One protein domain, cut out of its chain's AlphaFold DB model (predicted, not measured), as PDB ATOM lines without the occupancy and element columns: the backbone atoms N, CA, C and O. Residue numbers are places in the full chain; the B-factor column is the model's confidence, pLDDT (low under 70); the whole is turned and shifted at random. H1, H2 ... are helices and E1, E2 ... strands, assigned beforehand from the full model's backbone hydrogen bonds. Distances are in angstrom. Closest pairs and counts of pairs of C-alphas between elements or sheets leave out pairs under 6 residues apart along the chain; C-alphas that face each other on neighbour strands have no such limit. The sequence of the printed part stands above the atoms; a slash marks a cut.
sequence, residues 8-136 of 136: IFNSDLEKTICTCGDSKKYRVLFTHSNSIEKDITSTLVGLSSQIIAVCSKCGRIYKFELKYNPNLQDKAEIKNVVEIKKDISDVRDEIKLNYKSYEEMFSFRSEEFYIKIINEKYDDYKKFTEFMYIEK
ATOM      1  N   ILE A   8     -16.751  43.433  28.725       88.94
ATOM      2  CA  ILE A   8     -16.403  42.826  27.447       88.94
ATOM      3  C   ILE A   8     -15.696  43.880  26.610       88.94
ATOM      4  O   ILE A   8     -16.198  45.004  26.490       88.94
ATOM      5  N   PHE A   9     -14.531  43.555  26.056       87.38
ATOM      6  CA  PHE A   9     -13.782  44.491  25.231       87.38
ATOM      7  C   PHE A   9     -14.197  44.372  23.770       87.38
ATOM      8  O   PHE A   9     -14.538  43.301  23.281       87.38
ATOM      9  N   ASN A  10     -14.146  45.487  23.039       83.12
ATOM     10  CA  ASN A  10     -14.420  45.465  21.597       83.12
ATOM     11  C   ASN A  10     -13.439  44.562  20.831       83.12
ATOM     12  O   ASN A  10     -13.822  43.992  19.816       83.12
ATOM     13  N   SER A  11     -12.201  44.417  21.320       80.56
ATOM     14  CA  SER A  11     -11.211  43.481  20.769       80.56
ATOM     15  C   SER A  11     -11.688  42.033  20.798       80.56
ATOM     16  O   SER A  11     -11.345  41.267  19.903       80.56
ATOM     17  N   ASP A  12     -12.498  41.680  21.795       78.50
ATOM     18  CA  ASP A  12     -12.985  40.317  22.006       78.50
ATOM     19  C   ASP A  12     -14.193  40.010  21.113       78.50
ATOM     20  O   ASP A  12     -14.601  38.860  20.981       78.50
ATOM     21  N   LEU A  13     -14.786  41.049  20.515       72.88
ATOM     22  CA  LEU A  13     -16.081  40.975  19.858       72.88
ATOM     23  C   LEU A  13     -16.012  40.828  18.326       72.88
ATOM     24  O   LEU A  13     -17.056  40.731  17.700       72.88
ATOM     25  N   GLU A  14     -14.839  40.805  17.684       69.56
ATOM     26  CA  GLU A  14     -14.637  40.795  16.207       69.56
ATOM     27  C   GLU A  14     -15.367  41.898  15.393       69.56
ATOM     28  O   GLU A  14     -15.029  42.154  14.238       69.56
ATOM     29  N   LYS A  15     -16.355  42.576  15.977       70.50
ATOM     30  CA  LYS A  15     -17.241  43.587  15.417       70.50
ATOM     31  C   LYS A  15     -17.556  44.607  16.497       70.50
ATOM     32  O   LYS A  15     -17.820  44.274  17.653       70.50
ATOM     33  N   THR A  16     -17.605  45.872  16.104       71.38
ATOM     34  CA  THR A  16     -18.080  46.931  16.990       71.38
ATOM     35  C   THR A  16     -19.604  46.860  17.089       71.38
ATOM     36  O   THR A  16     -20.303  47.067  16.102       71.38
ATOM     37  N   ILE A  17     -20.123  46.577  18.286       84.88
ATOM     38  CA  ILE A  17     -21.569  46.571  18.561       84.88
ATOM     39  C   ILE A  17     -22.133  48.000  18.565       84.88
ATOM     40  O   ILE A  17     -23.214  48.259  18.040       84.88
ATOM     41  N   CYS A  18     -21.400  48.943  19.164       86.00
ATOM     42  CA  CYS A  18     -21.833  50.328  19.289       86.00
ATOM     43  C   CYS A  18     -21.293  51.222  18.169       86.00
ATOM     44  O   CYS A  18     -20.106  51.214  17.866       86.00
ATOM     45  N   THR A  19     -22.132  52.113  17.642       81.69
ATOM     46  CA  THR A  19     -21.749  53.056  16.579       81.69
ATOM     47  C   THR A  19     -20.915  54.252  17.049       81.69
ATOM     48  O   THR A  19     -20.497  55.052  16.222       81.69
ATOM     49  N   CYS A  20     -20.627  54.401  18.350       84.19
ATOM     50  CA  CYS A  20     -19.903  55.574  18.859       84.19
ATOM     51  C   CYS A  20     -18.391  55.611  18.545       84.19
ATOM     52  O   CYS A  20     -17.713  56.468  19.102       84.19
ATOM     53  N   GLY A  21     -17.881  54.725  17.674       68.25
ATOM     54  CA  GLY A  21     -16.525  54.713  17.084       68.25
ATOM     55  C   GLY A  21     -15.366  54.437  18.053       68.25
ATOM     56  O   GLY A  21     -14.470  53.656  17.764       68.25
ATOM     57  N   ASP A  22     -15.432  55.015  19.245       70.12
ATOM     58  CA  ASP A  22     -14.386  55.036  20.264       70.12
ATOM     59  C   ASP A  22     -14.697  54.139  21.466       70.12
ATOM     60  O   ASP A  22     -14.002  54.183  22.487       70.12
ATOM     61  N   SER A  23     -15.788  53.371  21.416       78.44
ATOM     62  CA  SER A  23     -16.040  52.399  22.474       78.44
ATOM     63  C   SER A  23     -14.878  51.407  22.508       78.44
ATOM     64  O   SER A  23     -14.431  50.926  21.471       78.44
ATOM     65  N   LYS A  24     -14.365  51.100  23.699       83.06
ATOM     66  CA  LYS A  24     -13.341  50.058  23.891       83.06
ATOM     67  C   LYS A  24     -13.822  48.924  24.790       83.06
ATOM     68  O   LYS A  24     -13.268  47.833  24.730       83.06
ATOM     69  N   LYS A  25     -14.854  49.178  25.599       90.50
ATOM     70  CA  LYS A  25     -15.413  48.229  26.559       90.50
ATOM     71  C   LYS A  25     -16.905  48.461  26.795       90.50
ATOM     72  O   LYS A  25     -17.384  49.602  26.752       90.50
ATOM     73  N   TYR A  26     -17.601  47.378  27.109       92.00
ATOM     74  CA  TYR A  26     -18.989  47.352  27.550       92.00
ATOM     75  C   TYR A  26     -19.038  46.811  28.968       92.00
ATOM     76  O   TYR A  26     -18.402  45.803  29.262       92.00
ATOM     77  N   ARG A  27     -19.789  47.475  29.842       94.06
ATOM     78  CA  ARG A  27     -20.063  46.998  31.198       94.06
ATOM     79  C   ARG A  27     -21.259  46.059  31.148       94.06
ATOM     80  O   ARG A  27     -22.308  46.438  30.628       94.06
ATOM     81  N   VAL A  28     -21.095  44.843  31.645       95.06
ATOM     82  CA  VAL A  28     -22.122  43.802  31.586       95.06
ATOM     83  C   VAL A  28     -23.107  44.002  32.729       95.06
ATOM     84  O   VAL A  28     -22.727  43.960  33.895       95.06
ATOM     85  N   LEU A  29     -24.376  44.216  32.384       95.88
ATOM     86  CA  LEU A  29     -25.467  44.344  33.352       95.88
ATOM     87  C   LEU A  29     -26.047  42.971  33.702       95.88
ATOM     88  O   LEU A  29     -26.476  42.740  34.830       95.88
ATOM     89  N   PHE A  30     -26.070  42.071  32.719       95.62
ATOM     90  CA  PHE A  30     -26.695  40.766  32.837       95.62
ATOM     91  C   PHE A  30     -26.117  39.762  31.844       95.62
ATOM     92  O   PHE A  30     -25.872  40.110  30.685       95.62
ATOM     93  N   THR A  31     -25.992  38.507  32.277       95.19
ATOM     94  CA  THR A  31     -25.820  37.368  31.371       95.19
ATOM     95  C   THR A  31     -26.708  36.207  31.780       95.19
ATOM     96  O   THR A  31     -26.799  35.905  32.967       95.19
ATOM     97  N   HIS A  32     -27.241  35.483  30.804       95.12
ATOM     98  CA  HIS A  32     -27.765  34.129  30.980       95.12
ATOM     99  C   HIS A  32     -26.967  33.197  30.085       95.12
ATOM    100  O   HIS A  32     -26.945  33.379  28.867       95.12
ATOM    101  N   SER A  33     -26.268  32.254  30.698       94.50
ATOM    102  CA  SER A  33     -25.213  31.481  30.063       94.50
ATOM    103  C   SER A  33     -25.430  29.990  30.241       94.50
ATOM    104  O   SER A  33     -25.783  29.524  31.319       94.50
ATOM    105  N   ASN A  34     -25.124  29.249  29.183       94.06
ATOM    106  CA  ASN A  34     -24.935  27.810  29.200       94.06
ATOM    107  C   ASN A  34     -23.466  27.529  28.896       94.06
ATOM    108  O   ASN A  34     -22.964  27.930  27.843       94.06
ATOM    109  N   SER A  35     -22.784  26.859  29.816       92.75
ATOM    110  CA  SER A  35     -21.386  26.456  29.666       92.75
ATOM    111  C   SER A  35     -21.259  24.944  29.607       92.75
ATOM    112  O   SER A  35     -22.053  24.221  30.208       92.75
ATOM    113  N   ILE A  36     -20.262  24.490  28.856       91.62
ATOM    114  CA  ILE A  36     -19.892  23.090  28.711       91.62
ATOM    115  C   ILE A  36     -18.415  22.988  29.055       91.62
ATOM    116  O   ILE A  36     -17.577  23.623  28.413       91.62
ATOM    117  N   GLU A  37     -18.093  22.170  30.043       90.75
ATOM    118  CA  GLU A  37     -16.733  21.914  30.495       90.75
ATOM    119  C   GLU A  37     -16.416  20.428  30.363       90.75
ATOM    120  O   GLU A  37     -17.298  19.586  30.521       90.75
ATOM    121  N   LYS A  38     -15.158  20.081  30.083       88.56
ATOM    122  CA  LYS A  38     -14.684  18.706  30.288       88.56
ATOM    123  C   LYS A  38     -14.607  18.442  31.786       88.56
ATOM    124  O   LYS A  38     -13.896  19.168  32.471       88.56
ATOM    125  N   ASP A  39     -15.276  17.403  32.268       78.81
ATOM    126  CA  ASP A  39     -15.395  17.116  33.704       78.81
ATOM    127  C   ASP A  39     -14.016  16.908  34.363       78.81
ATOM    128  O   ASP A  39     -13.659  17.580  35.327       78.81
ATOM    129  N   ILE A  40     -13.164  16.096  33.729       76.94
ATOM    130  CA  ILE A  40     -11.829  15.732  34.235       76.94
ATOM    131  C   ILE A  40     -10.878  16.937  34.336       76.94
ATOM    132  O   ILE A  40     -10.065  17.013  35.253       76.94
ATOM    133  N   THR A  41     -10.931  17.866  33.376       79.81
ATOM    134  CA  THR A  41      -9.948  18.960  33.261       79.81
ATOM    135  C   THR A  41     -10.528  20.337  33.572       79.81
ATOM    136  O   THR A  41      -9.798  21.326  33.522       79.81
ATOM    137  N   SER A  42     -11.837  20.431  33.833       80.38
ATOM    138  CA  SER A  42     -12.595  21.687  33.968       80.38
ATOM    139  C   SER A  42     -12.363  22.680  32.817       80.38
ATOM    140  O   SER A  42     -12.501  23.895  32.970       80.38
ATOM    141  N   THR A  43     -11.960  22.178  31.647       85.62
ATOM    142  CA  THR A  43     -11.662  23.014  30.483       85.62
ATOM    143  C   THR A  43     -12.965  23.400  29.806       85.62
ATOM    144  O   THR A  43     -13.726  22.518  29.409       85.62
ATOM    145  N   LEU A  44     -13.199  24.702  29.632       86.44
ATOM    146  CA  LEU A  44     -14.345  25.220  28.889       86.44
ATOM    147  C   LEU A  44     -14.250  24.785  27.421       86.44
ATOM    148  O   LEU A  44     -13.304  25.141  26.724       86.44
ATOM    149  N   VAL A  45     -15.238  24.026  26.953       88.12
ATOM    150  CA  VAL A  45     -15.350  23.525  25.571       88.12
ATOM    151  C   VAL A  45     -16.578  24.059  24.836       88.12
ATOM    152  O   VAL A  45     -16.786  23.744  23.667       88.12
ATOM    153  N   GLY A  46     -17.388  24.876  25.502       89.44
ATOM    154  CA  GLY A  46     -18.491  25.594  24.884       89.44
ATOM    155  C   GLY A  46     -19.088  26.618  25.836       89.44
ATOM    156  O   GLY A  46     -19.225  26.355  27.028       89.44
ATOM    157  N   LEU A  47     -19.458  27.780  25.311       91.19
ATOM    158  CA  LEU A  47     -20.214  28.797  26.035       91.19
ATOM    159  C   LEU A  47     -21.228  29.427  25.085       91.19
ATOM    160  O   LEU A  47     -20.894  29.781  23.958       91.19
ATOM    161  N   SER A  48     -22.464  29.579  25.541       92.50
ATOM    162  CA  SER A  48     -23.494  30.353  24.858       92.50
ATOM    163  C   SER A  48     -24.148  31.274  25.870       92.50
ATOM    164  O   SER A  48     -24.718  30.794  26.848       92.50
ATOM    165  N   SER A  49     -24.100  32.575  25.623       93.38
ATOM    166  CA  SER A  49     -24.558  33.599  26.553       93.38
ATOM    167  C   SER A  49     -25.478  34.588  25.858       93.38
ATOM    168  O   SER A  49     -25.123  35.155  24.829       93.38
ATOM    169  N   GLN A  50     -26.641  34.848  26.448       95.06
ATOM    170  CA  GLN A  50     -27.406  36.055  26.165       95.06
ATOM    171  C   GLN A  50     -26.921  37.154  27.106       95.06
ATOM    172  O   GLN A  50     -26.900  36.964  28.320       95.06
ATOM    173  N   ILE A  51     -26.528  38.295  26.549       94.56
ATOM    174  CA  ILE A  51     -25.847  39.364  27.279       94.56
ATOM    175  C   ILE A  51     -26.629  40.660  27.119       94.56
ATOM    176  O   ILE A  51     -27.061  40.992  26.016       94.56
ATOM    177  N   ILE A  52     -26.782  41.403  28.216       96.12
ATOM    178  CA  ILE A  52     -27.178  42.813  28.195       96.12
ATOM    179  C   ILE A  52     -26.021  43.624  28.765       96.12
ATOM    180  O   ILE A  52     -25.610  43.429  29.911       96.12
ATOM    181  N   ALA A  53     -25.489  44.540  27.962       95.00
ATOM    182  CA  ALA A  53     -24.343  45.353  28.332       95.00
ATOM    183  C   ALA A  53     -24.531  46.811  27.917       95.00
ATOM    184  O   ALA A  53     -25.202  47.123  26.935       95.00
ATOM    185  N   VAL A  54     -23.904  47.713  28.663       95.00
ATOM    186  CA  VAL A  54     -23.924  49.148  28.401       95.00
ATOM    187  C   VAL A  54     -22.568  49.609  27.887       95.00
ATOM    188  O   VAL A  54     -21.520  49.291  28.455       95.00
ATOM    189  N   CYS A  55     -22.573  50.380  26.802       93.31
ATOM    190  CA  CYS A  55     -21.369  51.023  26.302       93.31
ATOM    191  C   CYS A  55     -20.831  51.988  27.361       93.31
ATOM    192  O   CYS A  55     -21.497  52.960  27.715       93.31
ATOM    193  N   SER A  56     -19.598  51.775  27.829       91.56
ATOM    194  CA  SER A  56     -19.013  52.629  28.871       91.56
ATOM    195  C   SER A  56     -18.721  54.063  28.411       91.56
ATOM    196  O   SER A  56     -18.388  54.895  29.246       91.56
ATOM    197  N   LYS A  57     -18.817  54.354  27.104       91.12
ATOM    198  CA  LYS A  57     -18.590  55.695  26.547       91.12
ATOM    199  C   LYS A  57     -19.886  56.485  26.368       91.12
ATOM    200  O   LYS A  57     -19.989  57.593  26.872       91.12
ATOM    201  N   CYS A  58     -20.847  55.947  25.613       92.25
ATOM    202  CA  CYS A  58     -22.066  56.675  25.241       92.25
ATOM    203  C   CYS A  58     -23.310  56.267  26.041       92.25
ATOM    204  O   CYS A  58     -24.379  56.819  25.803       92.25
ATOM    205  N   GLY A  59     -23.208  55.274  26.933       92.56
ATOM    206  CA  GLY A  59     -24.326  54.827  27.767       92.56
ATOM    207  C   GLY A  59     -25.411  54.028  27.039       92.56
ATOM    208  O   GLY A  59     -26.344  53.565  27.687       92.56
ATOM    209  N   ARG A  60     -25.300  53.815  25.720       94.25
ATOM    210  CA  ARG A  60     -26.255  52.983  24.970       94.25
ATOM    211  C   ARG A  60     -26.190  51.530  25.420       94.25
ATOM    212  O   ARG A  60     -25.104  50.991  25.655       94.25
ATOM    213  N   ILE A  61     -27.360  50.912  25.510       95.94
ATOM    214  CA  ILE A  61     -27.545  49.561  26.030       95.94
ATOM    215  C   ILE A  61     -27.783  48.614  24.858       95.94
ATOM    216  O   ILE A  61     -28.571  48.906  23.962       95.94
ATOM    217  N   TYR A  62     -27.113  47.470  24.882       94.75
ATOM    218  CA  TYR A  62     -27.174  46.468  23.832       94.75
ATOM    219  C   TYR A  62     -27.502  45.102  24.415       94.75
ATOM    220  O   TYR A  62     -26.948  44.712  25.445       94.75
ATOM    221  N   LYS A  63     -28.371  44.372  23.720       95.38
ATOM    222  CA  LYS A  63     -28.621  42.949  23.920       95.38
ATOM    223  C   LYS A  63     -28.024  42.176  22.754       95.38
ATOM    224  O   LYS A  63     -28.222  42.567  21.609       95.38
ATOM    225  N   PHE A  64     -27.300  41.104  23.035       93.50
ATOM    226  CA  PHE A  64     -26.714  40.254  22.001       93.50
ATOM    227  C   PHE A  64     -26.471  38.838  22.513       93.50
ATOM    228  O   PHE A  64     -26.506  38.576  23.717       93.50
ATOM    229  N   GLU A  65     -26.234  37.921  21.583       92.81
ATOM    230  CA  GLU A  65     -25.816  36.553  21.871       92.81
ATOM    231  C   GLU A  65     -24.325  36.403  21.599       92.81
ATOM    232  O   GLU A  65     -23.841  36.845  20.558       92.81
ATOM    233  N   LEU A  66     -23.619  35.758  22.522       90.12
ATOM    234  CA  LEU A  66     -22.216  35.388  22.401       90.12
ATOM    235  C   LEU A  66     -22.110  33.867  22.426       90.12
ATOM    236  O   LEU A  66     -22.616  33.227  23.346       90.12
ATOM    237  N   LYS A  67     -21.437  33.287  21.433       89.56
ATOM    238  CA  LYS A  67     -21.123  31.858  21.384       89.56
ATOM    239  C   LYS A  67     -19.625  31.662  21.264       89.56
ATOM    240  O   LYS A  67     -18.995  32.233  20.390       89.56
ATOM    241  N   TYR A  68     -19.062  30.824  22.115       84.75
ATOM    242  CA  TYR A  68     -17.664  30.429  22.058       84.75
ATOM    243  C   TYR A  68     -17.582  28.912  21.933       84.75
ATOM    244  O   TYR A  68     -18.199  28.180  22.712       84.75
ATOM    245  N   ASN A  69     -16.830  28.446  20.938       81.00
ATOM    246  CA  ASN A  69     -16.526  27.037  20.746       81.00
ATOM    247  C   ASN A  69     -15.043  26.894  20.364       81.00
ATOM    248  O   ASN A  69     -14.707  27.088  19.193       81.00
ATOM    249  N   PRO A  70     -14.173  26.504  21.312       72.12
ATOM    250  CA  PRO A  70     -12.733  26.413  21.082       72.12
ATOM    251  C   PRO A  70     -12.356  25.396  19.999       72.12
ATOM    252  O   PRO A  70     -11.272  25.473  19.440       72.12
ATOM    253  N   ASN A  71     -13.238  24.447  19.660       69.12
ATOM    254  CA  ASN A  71     -12.958  23.467  18.607       69.12
ATOM    255  C   ASN A  71     -13.192  24.011  17.188       69.12
ATOM    256  O   ASN A  71     -12.774  23.371  16.227       69.12
ATOM    257  N   LEU A  72     -13.914  25.130  17.036       60.50
ATOM    258  CA  LEU A  72     -14.302  25.668  15.725       60.50
ATOM    259  C   LEU A  72     -13.517  26.922  15.342       60.50
ATOM    260  O   LEU A  72     -13.252  27.114  14.160       60.50
ATOM    261  N   GLN A  73     -13.160  27.756  16.320       60.53
ATOM    262  CA  GLN A  73     -12.337  28.958  16.195       60.53
ATOM    263  C   GLN A  73     -12.031  29.433  17.623       60.53
ATOM    264  O   GLN A  73     -12.936  29.453  18.455       60.53
ATOM    265  N   ASP A  74     -10.810  29.883  17.916       64.94
ATOM    266  CA  ASP A  74     -10.436  30.481  19.221       64.94
ATOM    267  C   ASP A  74     -11.125  31.838  19.494       64.94
ATOM    268  O   ASP A  74     -10.632  32.680  20.244       64.94
ATOM    269  N   LYS A  75     -12.261  32.104  18.847       71.00
ATOM    270  CA  LYS A  75     -12.942  33.389  18.841       71.00
ATOM    271  C   LYS A  75     -14.422  33.233  19.137       71.00
ATOM    272  O   LYS A  75     -15.050  32.231  18.798       71.00
ATOM    273  N   ALA A  76     -14.971  34.244  19.797       78.75
ATOM    274  CA  ALA A  76     -16.383  34.307  20.116       78.75
ATOM    275  C   ALA A  76     -17.182  34.844  18.918       78.75
ATOM    276  O   ALA A  76     -16.869  35.892  18.362       78.75
ATOM    277  N   GLU A  77     -18.246  34.141  18.549       86.00
ATOM    278  CA  GLU A  77     -19.224  34.589  17.569       86.00
ATOM    279  C   GLU A  77     -20.298  35.448  18.250       86.00
ATOM    280  O   GLU A  77     -20.839  35.067  19.292       86.00
ATOM    281  N   ILE A  78     -20.660  36.572  17.625       88.19
ATOM    282  CA  ILE A  78     -21.756  37.437  18.080       88.19
ATOM    283  C   ILE A  78     -22.914  37.401  17.102       88.19
ATOM    284  O   ILE A  78     -22.739  37.597  15.896       88.19
ATOM    285  N   LYS A  79     -24.122  37.248  17.643       89.94
ATOM    286  CA  LYS A  79     -25.376  37.274  16.886       89.94
ATOM    287  C   LYS A  79     -26.429  38.146  17.562       89.94
ATOM    288  O   LYS A  79     -26.306  38.508  18.730       89.94
ATOM    289  N   ASN A  80     -27.474  38.467  16.797       92.00
ATOM    290  CA  ASN A  80     -28.709  39.086  17.287       92.00
ATOM    291  C   ASN A  80     -28.480  40.361  18.113       92.00
ATOM    292  O   ASN A  80     -29.068  40.543  19.176       92.00
ATOM    293  N   VAL A  81     -27.599  41.239  17.626       92.31
ATOM    294  CA  VAL A  81     -27.293  42.516  18.274       92.31
ATOM    295  C   VAL A  81     -28.480  43.466  18.132       92.31
ATOM    296  O   VAL A  81     -28.872  43.815  17.020       92.31
ATOM    297  N   VAL A  82     -29.023  43.916  19.261       94.44
ATOM    298  CA  VAL A  82     -30.155  44.845  19.339       94.44
ATOM    299  C   VAL A  82     -29.832  45.965  20.323       94.44
ATOM    300  O   VAL A  82     -29.406  45.709  21.449       94.44
ATOM    301  N   GLU A  83     -30.058  47.215  19.920       95.12
ATOM    302  CA  GLU A  83     -30.000  48.368  20.825       95.12
ATOM    303  C   GLU A  83     -31.312  48.497  21.613       95.12
ATOM    304  O   GLU A  83     -32.400  48.489  21.035       95.12
ATOM    305  N   ILE A  84     -31.211  48.646  22.933       96.31
ATOM    306  CA  ILE A  84     -32.351  48.871  23.823       96.31
ATOM    307  C   ILE A  84     -32.505  50.378  24.044       96.31
ATOM    308  O   ILE A  84     -31.656  51.013  24.667       96.31
ATOM    309  N   LYS A  85     -33.617  50.943  23.565       94.44
ATOM    310  CA  LYS A  85     -33.965  52.370  23.695       94.44
ATOM    311  C   LYS A  85     -34.773  52.672  24.966       94.44
ATOM    312  O   LYS A  85     -35.800  53.338  24.898       94.44
ATOM    313  N   LYS A  86     -34.346  52.120  26.100       93.69
ATOM    314  CA  LYS A  86     -34.939  52.364  27.424       93.69
ATOM    315  C   LYS A  86     -33.890  52.966  28.345       93.69
ATOM    316  O   LYS A  86     -32.692  52.782  28.112       93.69
ATOM    317  N   ASP A  87     -34.342  53.627  29.402       93.88
ATOM    318  CA  ASP A  87     -33.457  54.088  30.458       93.88
ATOM    319  C   ASP A  87     -32.827  52.914  31.213       93.88
ATOM    320  O   ASP A  87     -33.391  51.824  31.343       93.88
ATOM    321  N   ILE A  88     -31.613  53.132  31.724       93.38
ATOM    322  CA  ILE A  88     -30.846  52.078  32.398       93.38
ATOM    323  C   ILE A  88     -31.528  51.574  33.677       93.38
ATOM    324  O   ILE A  88     -31.337  50.415  34.044       93.38
ATOM    325  N   SER A  89     -32.314  52.421  34.352       93.81
ATOM    326  CA  SER A  89     -33.130  52.033  35.509       93.81
ATOM    327  C   SER A  89     -34.159  50.976  35.126       93.81
ATOM    328  O   SER A  89     -34.189  49.912  35.741       93.81
ATOM    329  N   ASP A  90     -34.908  51.219  34.053       95.62
ATOM    330  CA  ASP A  90     -35.980  50.334  33.595       95.62
ATOM    331  C   ASP A  90     -35.408  48.991  33.142       95.62
ATOM    332  O   ASP A  90     -35.905  47.925  33.506       95.62
ATOM    333  N   VAL A  91     -34.286  49.031  32.415       95.94
ATOM    334  CA  VAL A  91     -33.569  47.816  32.007       95.94
ATOM    335  C   VAL A  91     -33.098  47.021  33.224       95.94
ATOM    336  O   VAL A  91     -33.206  45.795  33.236       95.94
ATOM    337  N   ARG A  92     -32.585  47.684  34.265       94.69
ATOM    338  CA  ARG A  92     -32.153  47.014  35.500       94.69
ATOM    339  C   ARG A  92     -33.317  46.363  36.234       94.69
ATOM    340  O   ARG A  92     -33.148  45.262  36.754       94.69
ATOM    341  N   ASP A  93     -34.479  47.000  36.270       94.50
ATOM    342  CA  ASP A  93     -35.650  46.430  36.928       94.50
ATOM    343  C   ASP A  93     -36.223  45.241  36.143       94.50
ATOM    344  O   ASP A  93     -36.528  44.209  36.746       94.50
ATOM    345  N   GLU A  94     -36.228  45.299  34.807       94.06
ATOM    346  CA  GLU A  94     -36.550  44.150  33.945       94.06
ATOM    347  C   GLU A  94     -35.577  42.982  34.150       94.06
ATOM    348  O   GLU A  94     -35.995  41.830  34.293       94.06
ATOM    349  N   ILE A  95     -34.274  43.266  34.218       94.19
ATOM    350  CA  ILE A  95     -33.254  42.253  34.508       94.19
ATOM    351  C   ILE A  95     -33.500  41.626  35.885       94.19
ATOM    352  O   ILE A  95     -33.441  40.406  36.008       94.19
ATOM    353  N   LYS A  96     -33.791  42.422  36.922       92.94
ATOM    354  CA  LYS A  96     -34.064  41.908  38.276       92.94
ATOM    355  C   LYS A  96     -35.310  41.032  38.318       92.94
ATOM    356  O   LYS A  96     -35.297  40.019  39.015       92.94
ATOM    357  N   LEU A  97     -36.376  41.415  37.615       91.25
ATOM    358  CA  LEU A  97     -37.603  40.621  37.512       91.25
ATOM    359  C   LEU A  97     -37.314  39.266  36.861       91.25
ATOM    360  O   LEU A  97     -37.606  38.235  37.462       91.25
ATOM    361  N   ASN A  98     -36.645  39.275  35.705       87.25
ATOM    362  CA  ASN A  98     -36.219  38.052  35.025       87.25
ATOM    363  C   ASN A  98     -35.284  37.217  35.905       87.25
ATOM    364  O   ASN A  98     -35.456  36.018  36.025       87.25
ATOM    365  N   TYR A  99     -34.312  37.825  36.583       87.75
ATOM    366  CA  TYR A  99     -33.412  37.109  37.487       87.75
ATOM    367  C   TYR A  99     -34.163  36.421  38.631       87.75
ATOM    368  O   TYR A  99     -33.815  35.307  39.013       87.75
ATOM    369  N   LYS A 100     -35.200  37.054  39.187       88.88
ATOM    370  CA  LYS A 100     -36.023  36.481  40.262       88.88
ATOM    371  C   LYS A 100     -36.947  35.357  39.792       88.88
ATOM    372  O   LYS A 100     -37.298  34.537  40.629       88.88
ATOM    373  N   SER A 101     -37.322  35.308  38.511       88.88
ATOM    374  CA  SER A 101     -38.250  34.289  38.001       88.88
ATOM    375  C   SER A 101     -37.634  32.895  37.866       88.88
ATOM    376  O   SER A 101     -38.379  31.934  37.716       88.88
ATOM    377  N   TYR A 102     -36.305  32.773  37.899       87.75
ATOM    378  CA  TYR A 102     -35.630  31.474  37.872       87.75
ATOM    379  C   TYR A 102     -35.389  30.949  39.287       87.75
ATOM    380  O   TYR A 102     -34.830  31.660  40.141       87.75
ATOM    381  N   GLU A 103     -35.769  29.689  39.493       86.94
ATOM    382  CA  GLU A 103     -35.365  28.898  40.651       86.94
ATOM    383  C   GLU A 103     -33.855  28.641  40.590       86.94
ATOM    384  O   GLU A 103     -33.300  28.331  39.534       86.94
ATOM    385  N   GLU A 104     -33.178  28.837  41.719       87.56
ATOM    386  CA  GLU A 104     -31.737  28.630  41.836       87.56
ATOM    387  C   GLU A 104     -31.453  27.315  42.563       87.56
ATOM    388  O   GLU A 104     -32.065  27.029  43.590       87.56
ATOM    389  N   MET A 105     -30.498  26.532  42.061       89.25
ATOM    390  CA  MET A 105     -29.913  25.424  42.826       89.25
ATOM    391  C   MET A 105     -28.939  25.955  43.875       89.25
ATOM    392  O   MET A 105     -28.866  25.457  44.995       89.25
ATOM    393  N   PHE A 106     -28.155  26.957  43.476       87.56
ATOM    394  CA  PHE A 106     -27.131  27.576  44.299       87.56
ATOM    395  C   PHE A 106     -26.877  29.010  43.824       87.56
ATOM    396  O   PHE A 106     -26.978  29.298  42.628       87.56
ATOM    397  N   SER A 107     -26.495  29.912  44.729       88.12
ATOM    398  CA  SER A 107     -26.150  31.290  44.380       88.12
ATOM    399  C   SER A 107     -24.894  31.798  45.081       88.12
ATOM    400  O   SER A 107     -24.554  31.420  46.200       88.12
ATOM    401  N   PHE A 108     -24.196  32.700  44.393       86.75
ATOM    402  CA  PHE A 108     -23.026  33.408  44.894       86.75
ATOM    403  C   PHE A 108     -23.312  34.907  44.894       86.75
ATOM    404  O   PHE A 108     -23.817  35.465  43.915       86.75
ATOM    405  N   ARG A 109     -22.941  35.588  45.978       88.38
ATOM    406  CA  ARG A 109     -23.093  37.038  46.114       88.38
ATOM    407  C   ARG A 109     -21.737  37.679  46.373       88.38
ATOM    408  O   ARG A 109     -21.082  37.369  47.359       88.38
ATOM    409  N   SER A 110     -21.353  38.605  45.502       86.81
ATOM    410  CA  SER A 110     -20.228  39.527  45.697       86.81
ATOM    411  C   SER A 110     -20.766  40.892  46.134       86.81
ATOM    412  O   SER A 110     -21.972  41.108  46.088       86.81
ATOM    413  N   GLU A 111     -19.920  41.840  46.534       87.94
ATOM    414  CA  GLU A 111     -20.310  43.241  46.754       87.94
ATOM    415  C   GLU A 111     -20.853  43.915  45.492       87.94
ATOM    416  O   GLU A 111     -21.733  44.761  45.605       87.94
ATOM    417  N   GLU A 112     -20.415  43.474  44.309       88.06
ATOM    418  CA  GLU A 112     -20.678  44.148  43.028       88.06
ATOM    419  C   GLU A 112     -21.623  43.375  42.091       88.06
ATOM    420  O   GLU A 112     -22.138  43.936  41.127       88.06
ATOM    421  N   PHE A 113     -21.878  42.090  42.352       90.69
ATOM    422  CA  PHE A 113     -22.717  41.259  41.485       90.69
ATOM    423  C   PHE A 113     -23.375  40.090  42.226       90.69
ATOM    424  O   PHE A 113     -22.996  39.747  43.352       90.69
ATOM    425  N   TYR A 114     -24.327  39.446  41.553       91.50
ATOM    426  CA  TYR A 114     -24.874  38.147  41.933       91.50
ATOM    427  C   TYR A 114     -24.737  37.142  40.794       91.50
ATOM    428  O   TYR A 114     -24.882  37.501  39.625       91.50
ATOM    429  N   ILE A 115     -24.495  35.884  41.153       92.00
ATOM    430  CA  ILE A 115     -24.535  34.749  40.235       92.00
ATOM    431  C   ILE A 115     -25.528  33.721  40.772       92.00
ATOM    432  O   ILE A 115     -25.484  33.374  41.950       92.00
ATOM    433  N   LYS A 116     -26.384  33.216  39.890       92.88
ATOM    434  CA  LYS A 116     -27.318  32.115  40.132       92.88
ATOM    435  C   LYS A 116     -26.921  30.928  39.274       92.88
ATOM    436  O   LYS A 116     -26.795  31.093  38.065       92.88
ATOM    437  N   ILE A 117     -26.777  29.752  39.867       93.50
ATOM    438  CA  ILE A 117     -26.748  28.484  39.136       93.50
ATOM    439  C   ILE A 117     -28.180  27.975  39.046       93.50
ATOM    440  O   ILE A 117     -28.815  27.727  40.070       93.50
ATOM    441  N   ILE A 118     -28.685  27.852  37.822       94.19
ATOM    442  CA  ILE A 118     -30.047  27.382  37.549       94.19
ATOM    443  C   ILE A 118     -30.057  25.862  37.458       94.19
ATOM    444  O   ILE A 118     -30.954  25.210  37.980       94.19
ATOM    445  N   ASN A 119     -29.060  25.297  36.777       93.69
ATOM    446  CA  ASN A 119     -29.019  23.875  36.484       93.69
ATOM    447  C   ASN A 119     -27.582  23.389  36.323       93.69
ATOM    448  O   ASN A 119     -26.753  24.077  35.721       93.69
ATOM    449  N   GLU A 120     -27.317  22.173  36.787       92.81
ATOM    450  CA  GLU A 120     -26.086  21.446  36.498       92.81
ATOM    451  C   GLU A 120     -26.409  20.025  36.050       92.81
ATOM    452  O   GLU A 120     -27.190  19.315  36.683       92.81
ATOM    453  N   LYS A 121     -25.794  19.602  34.946       92.25
ATOM    454  CA  LYS A 121     -25.930  18.249  34.402       92.25
ATOM    455  C   LYS A 121     -24.564  17.682  34.063       92.25
ATOM    456  O   LYS A 121     -23.678  18.413  33.626       92.25
ATOM    457  N   TYR A 122     -24.434  16.374  34.215       90.50
ATOM    458  CA  TYR A 122     -23.228  15.629  33.881       90.50
ATOM    459  C   TYR A 122     -23.578  14.582  32.824       90.50
ATOM    460  O   TYR A 122     -24.620  13.936  32.918       90.50
ATOM    461  N   ASP A 123     -22.726  14.454  31.814       88.69
ATOM    462  CA  ASP A 123     -22.827  13.463  30.738       88.69
ATOM    463  C   ASP A 123     -21.428  12.906  30.479       88.69
ATOM    464  O   ASP A 123     -20.611  13.615  29.889       88.69
ATOM    465  N   ASP A 124     -21.163  11.698  30.990       81.19
ATOM    466  CA  ASP A 124     -19.918  10.906  31.022       81.19
ATOM    467  C   ASP A 124     -18.599  11.673  31.256       81.19
ATOM    468  O   ASP A 124     -17.890  11.426  32.227       81.19
ATOM    469  N   TYR A 125     -18.253  12.610  30.375       87.00
ATOM    470  CA  TYR A 125     -17.025  13.406  30.390       87.00
ATOM    471  C   TYR A 125     -17.259  14.920  30.339       87.00
ATOM    472  O   TYR A 125     -16.301  15.688  30.183       87.00
ATOM    473  N   LYS A 126     -18.512  15.375  30.407       90.56
ATOM    474  CA  LYS A 126     -18.888  16.782  30.285       90.56
ATOM    475  C   LYS A 126     -19.762  17.228  31.443       90.56
ATOM    476  O   LYS A 126     -20.735  16.569  31.795       90.56
ATOM    477  N   LYS A 127     -19.451  18.415  31.944       92.19
ATOM    478  CA  LYS A 127     -20.289  19.174  32.859       92.19
ATOM    479  C   LYS A 127     -20.981  20.290  32.086       92.19
ATOM    480  O   LYS A 127     -20.329  21.071  31.394       92.19
ATOM    481  N   PHE A 128     -22.295  20.365  32.217       92.94
ATOM    482  CA  PHE A 128     -23.129  21.429  31.682       92.94
ATOM    483  C   PHE A 128     -23.623  22.277  32.843       92.94
ATOM    484  O   PHE A 128     -24.260  21.750  33.753       92.94
ATOM    485  N   THR A 129     -23.371  23.579  32.791       93.50
ATOM    486  CA  THR A 129     -23.834  24.515  33.819       93.50
ATOM    487  C   THR A 129     -24.601  25.648  33.161       93.50
ATOM    488  O   THR A 129     -24.054  26.377  32.325       93.50
ATOM    489  N   GLU A 130     -25.854  25.803  33.574       94.88
ATOM    490  CA  GLU A 130     -26.697  26.948  33.259       94.88
ATOM    491  C   GLU A 130     -26.650  27.938  34.423       94.88
ATOM    492  O   GLU A 130     -26.924  27.585  35.574       94.88
ATOM    493  N   PHE A 131     -26.299  29.187  34.133       94.00
ATOM    494  CA  PHE A 131     -26.150  30.211  35.156       94.00
ATOM    495  C   PHE A 131     -26.547  31.598  34.670       94.00
ATOM    496  O   PHE A 131     -26.481  31.926  33.485       94.00
ATOM    497  N   MET A 132     -26.918  32.448  35.621       94.38
ATOM    498  CA  MET A 132     -27.163  33.866  35.409       94.38
ATOM    499  C   MET A 132     -26.170  34.698  36.199       94.38
ATOM    500  O   MET A 132     -25.840  34.368  37.331       94.38
ATOM    501  N   TYR A 133     -25.759  35.817  35.621       94.12
ATOM    502  CA  TYR A 133     -25.040  36.886  36.298       94.12
ATOM    503  C   TYR A 133     -25.878  38.154  36.211       94.12
ATOM    504  O   TYR A 133     -26.428  38.458  35.153       94.12
ATOM    505  N   ILE A 134     -25.937  38.912  37.298       94.38
ATOM    506  CA  ILE A 134     -26.540  40.241  37.336       94.38
ATOM    507  C   ILE A 134     -25.628  41.192  38.112       94.38
ATOM    508  O   ILE A 134     -25.123  40.866  39.188       94.38
ATOM    509  N   GLU A 135     -25.425  42.380  37.558       93.81
ATOM    510  CA  GLU A 135     -24.735  43.479  38.230       93.81
ATOM    511  C   GLU A 135     -25.614  44.092  39.336       93.81
ATOM    512  O   GLU A 135     -26.831  44.216  39.172       93.81
ATOM    513  N   LYS A 136     -25.005  44.481  40.461       87.50
ATOM    514  CA  LYS A 136     -25.706  45.164  41.557       87.50
ATOM    515  C   LYS A 136     -26.111  46.609  41.244       87.50
ATOM    516  O   LYS A 136     -25.382  47.336  40.530       87.50
TER     517      LYS A 136
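What this domain is: This is residues 8 to 136 of the 136 residues of an uncharacterized protein of uncultured Clostridium sp (UniProt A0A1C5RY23). One long, twisted sheet of seven strands makes a wall, with the single long helix H2 packed over one face along the strands E2, E1 and E7. Several of the long strands bend sharply, E1 most of all, and the short helix H1 sits beside the strands near the beginning of E1 and of E4. The printed part has 129 residues, with two named helices and seven named strands in the order H1 E1 E2 E3 E4 H2 E5 E6 E7. The sheet's order is E4 E3 E2 E1 E7 E6 E5, all antiparallel, and the class is mixed, helices and strands. The whole is compact, with a radius of gyration of the C-alphas of 15.5 A and spans of 46 by 34 by 25 A.

Where its parts are: H1 is residues 10 to 13, 5.1 A long, beginning at C-alpha 10 (-14.420, 45.465, 21.597). E1 is residues 25 to 38, 29.8 A, and bends by 94 degrees at residue 29. E2 is residues 43 to 55, 29.9 A, with a bend of 77 degrees at residue 46. E3, residues 61 to 68, and E4, residues 76 to 84, are each 21.9 A long. H2 is residues 88 to 101, 20.1 A, with C-alpha 88 at (-30.846, 52.078, 32.398). E5 is residues 106 to 109, 10.4 A; E6 is residues 113 to 123, 29.8 A; E7 is residues 126 to 135, 28.5 A, ending at C-alpha 135 (-24.735, 43.479, 38.230).

How they stand to each other: E1 to E4 form a meander, each strand the antiparallel neighbour of the one before, and E5 to E7 form another. E1 and E2 are a hairpin, with N 34 and O 48 2.8 A apart; E2 and E3 have N 49 and O 66 at 2.8 A; E3 and E4 have N 67 and O 77 at 2.8 A. E1 and E7, one from each meander, are antiparallel neighbours with an angle of 164 degrees between their N-to-C directions, and N 33 and O 131 are within hydrogen-bond range at 2.8 A. E6 and E7 have N 128 and O 121 at 2.8 A, and E5 and E6 have N 117 and O 106 at 2.8 A. The edge strands E4 and E5 are apart. H2 is on the sheet, making two layers, a helix on one face of a sheet; its height over the sheet is 8.9 A. It lies over E2, E1 and E7 and runs along the strands, at 10 degrees to E1 on the local plane. The closest C-alphas of H2 and E1 are those of Phe 30 and Ile 95, 6.9 A. H1 is on the sheet at the sheet's level, at a height of 2.0 A over a local plane that only just has enough C-alphas, 6; its closest C-alpha in E1 is that of Lys 25, 5.8 A from Asn 10. Every O i to N i+4 pair of H2 is within hydrogen-bond range, and H1 is too short for such a pair.

The domain as a whole: The C-alphas farthest apart, those of Cys 20 and Asp 124, are 46.3 A apart. The printed part has no cut. The link from H1 to E1, 11 residues, is long. Mean pLDDT of the printed part is 88.3; residues 14, 21 and 71 to 74 are under 70.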